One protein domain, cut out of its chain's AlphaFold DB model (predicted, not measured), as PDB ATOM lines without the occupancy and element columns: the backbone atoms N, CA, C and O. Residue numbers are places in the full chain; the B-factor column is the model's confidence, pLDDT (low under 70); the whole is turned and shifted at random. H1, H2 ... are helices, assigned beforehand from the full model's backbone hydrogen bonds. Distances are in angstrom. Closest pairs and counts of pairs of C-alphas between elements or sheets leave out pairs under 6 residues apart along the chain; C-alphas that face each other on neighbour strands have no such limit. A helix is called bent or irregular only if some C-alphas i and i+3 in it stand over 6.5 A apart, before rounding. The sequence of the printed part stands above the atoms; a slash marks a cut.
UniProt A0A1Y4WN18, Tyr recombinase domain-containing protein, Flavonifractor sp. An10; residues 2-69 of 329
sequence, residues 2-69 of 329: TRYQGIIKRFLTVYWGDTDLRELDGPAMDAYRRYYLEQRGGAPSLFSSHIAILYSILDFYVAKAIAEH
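What this domain is: This is residues 2 to 69 of the 329 residues of the protein "Tyr recombinase domain-containing protein" of Flavonifractor sp. An10 (UniProt A0A1Y4WN18). A long helix, H3, makes the length of the model; H2 meets its first residues in a narrow V, and H1 crosses H3 almost at a right angle, with its last residues coming near H2. The three helices meet over the first half of H3, and residues 63 to 69, of which 63 to 68 belong to H3, stick out as a free arm. The printed part has 68 residues, with three named helices in the order H1, H2, H3 and no named strand; the class is all helix. It is compact, with a radius of gyration of the C-alphas of 12.6 A, and the C-alphas span 41 by 29 by 19 A.

How they stand to each other: Begin with the longest helix, H3, residues 44 to 68. Look at its residues 49 to 53, with which alone it touches H1, residues 2 to 16; the closest C-alphas are those of Ile 7 and His 50, 7.0 A apart. The lines of H1 and H3 are about perpendicular, at 80 degrees. Next look at residues 44 to 47 of H3 and residues 33 to 37 of H2, which is residues 26 to 39. With these parts alone H2 and H3 only just touch, with 3 pairs of C-alphas within 8 A; the closest C-alphas, those of Leu 37 and Pro 44, are 6.7 A apart. H2 and H3 form a helical hairpin and run opposite ways at a steep tilt of 36 degrees, only just past shallow. H1 and H2 are close but not clearly touching: their closest C-alphas, those of Tyr 15 and Tyr 32, are 7.9 A apart, and their lines are about perpendicular, at 74 degrees. In H2 every O i to N i+4 pair is within hydrogen-bond range; in H1 it is 9 of 11 pairs and in H3 19 of 21.

Where its parts are: Find C-alpha 44 at (34.049, 26.184, 53.830); from there H3 runs 36.8 A to C-alpha 68 at (65.383, 14.582, 38.355). Find C-alpha 2 at (38.487, 26.793, 34.615), where H1 begins; it runs 20.0 A to C-alpha 16. H1 is irregular, but only just: C-alphas 10 and 13 are 6.9 A apart. H2 runs 19.1 A from C-alpha 26 to C-alpha 39.

The domain as a whole: The two C-alphas farthest apart, those of Gly 41 and His 69, are 41.2 A apart. The printed part runs from residue 2 to 69 with no cut. The link from H2 to H3 is tight, with 4 residues, and the one from H1 to H2 is short, with 9. Mean pLDDT of the printed part is 73.3; look for values under 70 at residues 2 to 4, 21 to 22, 26, 56 and 58 to 69.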
ATOM      1  N   THR A   2      38.571  25.370  34.202       52.44
ATOM      2  CA  THR A   2      38.487  26.793  34.615       52.44
ATOM      3  C   THR A   2      38.318  27.059  36.121       52.44
ATOM      4  O   THR A   2      38.783  28.081  36.618       52.44
ATOM      5  N   ARG A   3      37.708  26.140  36.883       57.75
ATOM      6  CA  ARG A   3      37.441  26.326  38.326       57.75
ATOM      7  C   ARG A   3      38.710  26.311  39.192       57.75
ATOM      8  O   ARG A   3      38.826  27.114  40.111       57.75
ATOM      9  N   TYR A   4      39.668  25.436  38.883       67.31
ATOM     10  CA  TYR A   4      40.907  25.284  39.661       67.31
ATOM     11  C   TYR A   4      41.909  26.412  39.398       67.31
ATOM     12  O   TYR A   4      42.526  26.915  40.330       67.31
ATOM     13  N   GLN A   5      41.994  26.891  38.154       72.38
ATOM     14  CA  GLN A   5      42.817  28.053  37.801       72.38
ATOM     15  C   GLN A   5      42.382  29.324  38.543       72.38
ATOM     16  O   GLN A   5      43.227  30.106  38.976       72.38
ATOM     17  N   GLY A   6      41.070  29.517  38.727       75.94
ATOM     18  CA  GLY A   6      40.534  30.634  39.505       75.94
ATOM     19  C   GLY A   6      40.935  30.573  40.980       75.94
ATOM     20  O   GLY A   6      41.278  31.602  41.556       75.94
ATOM     21  N   ILE A   7      40.943  29.374  41.575       79.69
ATOM     22  CA  ILE A   7      41.349  29.169  42.973       79.69
ATOM     23  C   ILE A   7      42.845  29.437  43.155       79.69
ATOM     24  O   ILE A   7      43.235  30.149  44.081       79.69
ATOM     25  N   ILE A   8      43.666  28.912  42.240       80.12
ATOM     26  CA  ILE A   8      45.118  29.095  42.262       80.12
ATOM     27  C   ILE A   8      45.452  30.587  42.223       80.12
ATOM     28  O   ILE A   8      46.037  31.104  43.168       80.12
ATOM     29  N   LYS A   9      44.973  31.305  41.200       83.44
ATOM     30  CA  LYS A   9      45.302  32.725  41.006       83.44
ATOM     31  C   LYS A   9      44.752  33.643  42.103       83.44
ATOM     32  O   LYS A   9      45.423  34.591  42.485       83.44
ATOM     33  N   ARG A  10      43.523  33.411  42.582       79.81
ATOM     34  CA  ARG A  10      42.844  34.343  43.510       79.81
ATOM     35  C   ARG A  10      43.164  34.110  44.984       79.81
ATOM     36  O   ARG A  10      42.953  35.026  45.784       79.81
ATOM     37  N   PHE A  11      43.594  32.901  45.349       83.81
ATOM     38  CA  PHE A  11      43.753  32.514  46.753       83.81
ATOM     39  C   PHE A  11      45.087  31.840  47.047       83.81
ATOM     40  O   PHE A  11      45.748  32.253  47.993       83.81
ATOM     41  N   LEU A  12      45.479  30.818  46.281       83.62
ATOM     42  CA  LEU A  12      46.677  30.042  46.618       83.62
ATOM     43  C   LEU A  12      47.952  30.828  46.331       83.62
ATOM     44  O   LEU A  12      48.760  30.980  47.230       83.62
ATOM     45  N   THR A  13      48.095  31.410  45.141       83.88
ATOM     46  CA  THR A  13      49.269  32.225  44.791       83.88
ATOM     47  C   THR A  13      49.374  33.487  45.652       83.88
ATOM     48  O   THR A  13      50.468  33.959  45.906       83.88
ATOM     49  N   VAL A  14      48.250  34.022  46.143       83.88
ATOM     50  CA  VAL A  14      48.242  35.225  46.994       83.88
ATOM     51  C   VAL A  14      48.803  34.949  48.392       83.88
ATOM     52  O   VAL A  14      49.379  35.845  48.992       83.88
ATOM     53  N   TYR A  15      48.600  33.743  48.927       82.88
ATOM     54  CA  TYR A  15      49.037  33.393  50.284       82.88
ATOM     55  C   TYR A  15      50.325  32.564  50.300       82.88
ATOM     56  O   TYR A  15      51.167  32.763  51.160       82.88
ATOM     57  N   TRP A  16      50.472  31.653  49.339       81.38
ATOM     58  CA  TRP A  16      51.565  30.682  49.256       81.38
ATOM     59  C   TRP A  16      52.570  30.990  48.139       81.38
ATOM     60  O   TRP A  16      53.433  30.166  47.864       81.38
ATOM     61  N   GLY A  17      52.425  32.119  47.433       77.50
ATOM     62  CA  GLY A  17      53.194  32.420  46.216       77.50
ATOM     63  C   GLY A  17      54.708  32.407  46.412       77.50
ATOM     64  O   GLY A  17      55.416  31.945  45.523       77.50
ATOM     65  N   ASP A  18      55.160  32.832  47.592       75.94
ATOM     66  CA  ASP A  18      56.577  32.920  47.964       75.94
ATOM     67  C   ASP A  18      56.976  31.890  49.037       75.94
ATOM     68  O   ASP A  18      58.075  31.945  49.583       75.94
ATOM     69  N   THR A  19      56.082  30.958  49.381       75.31
ATOM     70  CA  THR A  19      56.332  29.961  50.430       75.31
ATOM     71  C   THR A  19      57.058  28.753  49.856       75.31
ATOM     72  O   THR A  19      56.674  28.215  48.814       75.31
ATOM     73  N   ASP A  20      58.065  28.267  50.579       76.25
ATOM     74  CA  ASP A  20      58.643  26.962  50.304       76.25
ATOM     75  C   ASP A  20      57.599  25.861  50.551       76.25
ATOM     76  O   ASP A  20      57.117  25.655  51.664       76.25
ATOM     77  N   LEU A  21      57.254  25.121  49.497       67.06
ATOM     78  CA  LEU A  21      56.270  24.040  49.556       67.06
ATOM     79  C   LEU A  21      56.662  22.914  50.528       67.06
ATOM     80  O   LEU A  21      55.797  22.136  50.927       67.06
ATOM     81  N   ARG A  22      57.939  22.814  50.920       66.56
ATOM     82  CA  ARG A  22      58.422  21.852  51.927       66.56
ATOM     83  C   ARG A  22      57.963  22.191  53.345       66.56
ATOM     84  O   ARG A  22      57.940  21.306  54.192       66.56
ATOM     85  N   GLU A  23      57.572  23.437  53.586       72.00
ATOM     86  CA  GLU A  23      57.058  23.921  54.871       72.00
ATOM     87  C   GLU A  23      55.534  23.751  54.990       72.00
ATOM     88  O   GLU A  23      54.922  24.173  55.970       72.00
ATOM     89  N   LEU A  24      54.898  23.120  53.995       70.25
ATOM     90  CA  LEU A  24      53.462  22.869  53.974       70.25
ATOM     91  C   LEU A  24      53.097  21.696  54.900       70.25
ATOM     92  O   LEU A  24      52.834  20.575  54.459       70.25
ATOM     93  N   ASP A  25      53.096  21.964  56.201       71.62
ATOM     94  CA  ASP A  25      52.765  21.013  57.256       71.62
ATOM     95  C   ASP A  25      51.356  21.243  57.847       71.62
ATOM     96  O   ASP A  25      50.570  22.077  57.385       71.62
ATOM     97  N   GLY A  26      50.989  20.447  58.855       69.94
ATOM     98  CA  GLY A  26      49.696  20.568  59.539       69.94
ATOM     99  C   GLY A  26      49.447  21.976  60.111       69.94
ATOM    100  O   GLY A  26      48.428  22.584  59.770       69.94
ATOM    101  N   PRO A  27      50.368  22.522  60.925       80.19
ATOM    102  CA  PRO A  27      50.298  23.894  61.431       80.19
ATOM    103  C   PRO A  27      50.151  24.974  60.349       80.19
ATOM    104  O   PRO A  27      49.313  25.871  60.498       80.19
ATOM    105  N   ALA A  28      50.907  24.887  59.253       77.06
ATOM    106  CA  ALA A  28      50.844  25.836  58.142       77.06
ATOM    107  C   ALA A  28      49.478  25.776  57.429       77.06
ATOM    108  O   ALA A  28      48.865  26.806  57.127       77.06
ATOM    109  N   MET A  29      48.932  24.571  57.240       81.12
ATOM    110  CA  MET A  29      47.595  24.371  56.674       81.12
ATOM    111  C   MET A  29      46.475  24.878  57.589       81.12
ATOM    112  O   MET A  29      45.492  25.441  57.098       81.12
ATOM    113  N   ASP A  30      46.624  24.741  58.906       79.31
ATOM    114  CA  ASP A  30      45.679  25.278  59.889       79.31
ATOM    115  C   ASP A  30      45.749  26.808  59.992       79.31
ATOM    116  O   ASP A  30      44.723  27.467  60.196       79.31
ATOM    117  N   ALA A  31      46.932  27.401  59.823       83.56
ATOM    118  CA  ALA A  31      47.098  28.849  59.709       83.56
ATOM    119  C   ALA A  31      46.407  29.388  58.445       83.56
ATOM    120  O   ALA A  31      45.626  30.342  58.518       83.56
ATOM    121  N   TYR A  32      46.590  28.716  57.308       87.06
ATOM    122  CA  TYR A  32      45.918  29.081  56.064       87.06
ATOM    123  C   TYR A  32      44.403  28.878  56.116       87.06
ATOM    124  O   TYR A  32      43.646  29.697  55.590       87.06
ATOM    125  N   ARG A  33      43.935  27.816  56.782       84.31
ATOM    126  CA  ARG A  33      42.507  27.574  57.012       84.31
ATOM    127  C   ARG A  33      41.859  28.739  57.749       84.31
ATOM    128  O   ARG A  33      40.815  29.218  57.307       84.31
ATOM    129  N   ARG A  34      42.489  29.200  58.833       84.44
ATOM    130  CA  ARG A  34      42.030  30.358  59.611       84.44
ATOM    131  C   ARG A  34      42.044  31.626  58.766       84.44
ATOM    132  O   ARG A  34      41.022  32.290  58.650       84.44
ATOM    133  N   TYR A  35      43.140  31.903  58.062       86.94
ATOM    134  CA  TYR A  35      43.224  33.044  57.147       86.94
ATOM    135  C   TYR A  35      42.101  33.047  56.088       86.94
ATOM    136  O   TYR A  35      41.416  34.051  55.892       86.94
ATOM    137  N   TYR A  36      41.861  31.913  55.427       86.69
ATOM    138  CA  TYR A  36      40.868  31.813  54.359       86.69
ATOM    139  C   TYR A  36      39.423  31.942  54.863       86.69
ATOM    140  O   TYR A  36      38.628  32.663  54.255       86.69
ATOM    141  N   LEU A  37      39.076  31.240  55.946       83.81
ATOM    142  CA  LEU A  37      37.705  31.195  56.461       83.81
ATOM    143  C   LEU A  37      37.354  32.436  57.284       83.81
ATOM    144  O   LEU A  37      36.253  32.960  57.146       83.81
ATOM    145  N   GLU A  38      38.280  32.911  58.114       82.81
ATOM    146  CA  GLU A  38      37.996  33.932  59.126       82.81
ATOM    147  C   GLU A  38      38.355  35.337  58.636       82.81
ATOM    148  O   GLU A  38      37.583  36.267  58.846       82.81
ATOM    149  N   GLN A  39      39.478  35.511  57.930       78.62
ATOM    150  CA  GLN A  39      39.934  36.845  57.502       78.62
ATOM    151  C   GLN A  39      39.456  37.223  56.095       78.62
ATOM    152  O   GLN A  39      39.182  38.387  55.814       78.62
ATOM    153  N   ARG A  40      39.333  36.243  55.194       78.00
ATOM    154  CA  ARG A  40      38.870  36.440  53.806       78.00
ATOM    155  C   ARG A  40      37.385  36.129  53.594       78.00
ATOM    156  O   ARG A  40      36.897  36.345  52.485       78.00
ATOM    157  N   GLY A  41      36.688  35.603  54.608       77.81
ATOM    158  CA  GLY A  41      35.271  35.225  54.525       77.81
ATOM    159  C   GLY A  41      34.981  34.122  53.497       77.81
ATOM    160  O   GLY A  41      33.926  34.112  52.864       77.81
ATOM    161  N   GLY A  42      35.945  33.229  53.257       78.12
ATOM    162  CA  GLY A  42      35.849  32.176  52.253       78.12
ATOM    163  C   GLY A  42      34.833  31.084  52.604       78.12
ATOM    164  O   GLY A  42      34.616  30.749  53.766       78.12
ATOM    165  N   ALA A  43      34.225  30.471  51.585       79.50
ATOM    166  CA  ALA A  43      33.246  29.405  51.788       79.50
ATOM    167  C   ALA A  43      33.923  28.091  52.247       79.50
ATOM    168  O   ALA A  43      34.799  27.585  51.534       79.50
ATOM    169  N   PRO A  44      33.477  27.448  53.348       76.38
ATOM    170  CA  PRO A  44      34.049  26.184  53.830       76.38
ATOM    171  C   PRO A  44      34.039  25.057  52.790       76.38
ATOM    172  O   PRO A  44      34.970  24.259  52.714       76.38
ATOM    173  N   SER A  45      33.011  25.019  51.940       71.38
ATOM    174  CA  SER A  45      32.880  24.040  50.856       71.38
ATOM    175  C   SER A  45      33.932  24.210  49.754       71.38
ATOM    176  O   SER A  45      34.295  23.235  49.093       71.38
ATOM    177  N   LEU A  46      34.447  25.429  49.559       75.75
ATOM    178  CA  LEU A  46      35.489  25.721  48.579       75.75
ATOM    179  C   LEU A  46      36.887  25.419  49.138       75.75
ATOM    180  O   LEU A  46      37.756  25.003  48.375       75.75
ATOM    181  N   PHE A  47      37.082  25.504  50.459       80.19
ATOM    182  CA  PHE A  47      38.363  25.211  51.115       80.19
ATOM    183  C   PHE A  47      38.870  23.784  50.849       80.19
ATOM    184  O   PHE A  47      40.057  23.583  50.600       80.19
ATOM    185  N   SER A  48      37.980  22.789  50.770       72.69
ATOM    186  CA  SER A  48      38.364  21.417  50.393       72.69
ATOM    187  C   SER A  48      39.044  21.341  49.019       72.69
ATOM    188  O   SER A  48      39.907  20.496  48.796       72.69
ATOM    189  N   SER A  49      38.694  22.249  48.101       75.31
ATOM    190  CA  SER A  49      39.357  22.351  46.794       75.31
ATOM    191  C   SER A  49      40.745  22.983  46.907       75.31
ATOM    192  O   SER A  49      41.628  22.620  46.143       75.31
ATOM    193  N   HIS A  50      40.967  23.888  47.863       83.62
ATOM    194  CA  HIS A  50      42.278  24.494  48.110       83.62
ATOM    195  C   HIS A  50      43.268  23.439  48.617       83.62
ATOM    196  O   HIS A  50      44.376  23.341  48.098       83.62
ATOM    197  N   ILE A  51      42.823  22.597  49.558       73.69
ATOM    198  CA  ILE A  51      43.586  21.452  50.072       73.69
ATOM    199  C   ILE A  51      43.962  20.506  48.926       73.69
ATOM    200  O   ILE A  51      45.134  20.187  48.745       73.69
ATOM    201  N   ALA A  52      42.979  20.084  48.127       70.75
ATOM    202  CA  ALA A  52      43.207  19.140  47.036       70.75
ATOM    203  C   ALA A  52      44.225  19.664  46.009       70.75
ATOM    204  O   ALA A  52      45.064  18.900  45.536       70.75
ATOM    205  N   ILE A  53      44.180  20.960  45.686       77.06
ATOM    206  CA  ILE A  53      45.130  21.580  44.755       77.06
ATOM    207  C   ILE A  53      46.541  21.618  45.352       77.06
ATOM    208  O   ILE A  53      47.478  21.224  44.666       77.06
ATOM    209  N   LEU A  54      46.701  22.052  46.608       74.19
ATOM    210  CA  LEU A  54      48.016  22.153  47.256       74.19
ATOM    211  C   LEU A  54      48.709  20.790  47.356       74.19
ATOM    212  O   LEU A  54      49.863  20.665  46.955       74.19
ATOM    213  N   TYR A  55      47.986  19.752  47.782       70.50
ATOM    214  CA  TYR A  55      48.537  18.396  47.821       70.50
ATOM    215  C   TYR A  55      48.827  17.835  46.425       70.50
ATOM    216  O   TYR A  55      49.835  17.167  46.250       70.50
ATOM    217  N   SER A  56      48.022  18.167  45.408       66.31
ATOM    218  CA  SER A  56      48.318  17.754  44.025       66.31
ATOM    219  C   SER A  56      49.587  18.417  43.474       66.31
ATOM    220  O   SER A  56      50.320  17.801  42.705       66.31
ATOM    221  N   ILE A  57      49.850  19.673  43.851       70.69
ATOM    222  CA  ILE A  57      51.083  20.386  43.489       70.69
ATOM    223  C   ILE A  57      52.279  19.750  44.205       70.69
ATOM    224  O   ILE A  57      53.295  19.487  43.564       70.69
ATOM    225  N   LEU A  58      52.148  19.458  45.502       65.25
ATOM    226  CA  LEU A  58      53.185  18.785  46.282       65.25
ATOM    227  C   LEU A  58      53.513  17.405  45.696       65.25
ATOM    228  O   LEU A  58      54.673  17.124  45.416       65.25
ATOM    229  N   ASP A  59      52.495  16.587  45.419       63.34
ATOM    230  CA  ASP A  59      52.651  15.267  44.800       63.34
ATOM    231  C   ASP A  59      53.348  15.358  43.434       63.34
ATOM    232  O   ASP A  59      54.214  14.539  43.123       63.34
ATOM    233  N   PHE A  60      53.018  16.372  42.626       68.62
ATOM    234  CA  PHE A  60      53.666  16.611  41.335       68.62
ATOM    235  C   PHE A  60      55.155  16.952  41.485       68.62
ATOM    236  O   PHE A  60      55.984  16.372  40.783       68.62
ATOM    237  N   TYR A  61      55.515  17.856  42.400       61.66
ATOM    238  CA  TYR A  61      56.915  18.229  42.620       61.66
ATOM    239  C   TYR A  61      57.721  17.123  43.296       61.66
ATOM    240  O   TYR A  61      58.882  16.940  42.951       61.66
ATOM    241  N   VAL A  62      57.111  16.338  44.185       57.84
ATOM    242  CA  VAL A  62      57.729  15.132  44.748       57.84
ATOM    243  C   VAL A  62      57.996  14.118  43.636       57.84
ATOM    244  O   VAL A  62      59.113  13.625  43.518       57.84
ATOM    245  N   ALA A  63      57.019  13.857  42.765       52.03
ATOM    246  CA  ALA A  63      57.202  12.964  41.620       52.03
ATOM    247  C   ALA A  63      58.283  13.465  40.646       52.03
ATOM    248  O   ALA A  63      59.055  12.663  40.120       52.03
ATOM    249  N   LYS A  64      58.369  14.782  40.431       58.12
ATOM    250  CA  LYS A  64      59.381  15.415  39.578       58.12
ATOM    251  C   LYS A  64      60.780  15.375  40.206       58.12
ATOM    252  O   LYS A  64      61.723  14.981  39.531       58.12
ATOM    253  N   ALA A  65      60.912  15.684  41.494       53.44
ATOM    254  CA  ALA A  65      62.179  15.604  42.223       53.44
ATOM    255  C   ALA A  65      62.725  14.166  42.268       53.44
ATOM    256  O   ALA A  65      63.927  13.958  42.127       53.44
ATOM    257  N   ILE A  66      61.833  13.173  42.374       49.88
ATOM    258  CA  ILE A  66      62.161  11.743  42.255       49.88
ATOM    259  C   ILE A  66      62.676  11.389  40.849       49.88
ATOM    260  O   ILE A  66      63.498  10.485  40.711       49.88
ATOM    261  N   ALA A  67      62.203  12.076  39.806       54.62
ATOM    262  CA  ALA A  67      62.633  11.848  38.428       54.62
ATOM    263  C   ALA A  67      63.948  12.570  38.069       54.62
ATOM    264  O   ALA A  67      64.692  12.075  37.228       54.62
ATOM    265  N   GLU A  68      64.231  13.723  38.684       51.94
ATOM    266  CA  GLU A  68      65.383  14.582  38.355       51.94
ATOM    267  C   GLU A  68      66.650  14.257  39.165       51.94
ATOM    268  O   GLU A  68      67.754  14.360  38.634       51.94
ATOM    269  N   HIS A  69      66.521  13.825  40.423       46.19
ATOM    270  CA  HIS A  69      67.663  13.519  41.290       46.19
ATOM    271  C   HIS A  69      67.807  12.010  41.508       46.19
ATOM    272  O   HIS A  69      67.311  11.434  42.476       46.19
TER     273      HIS A  69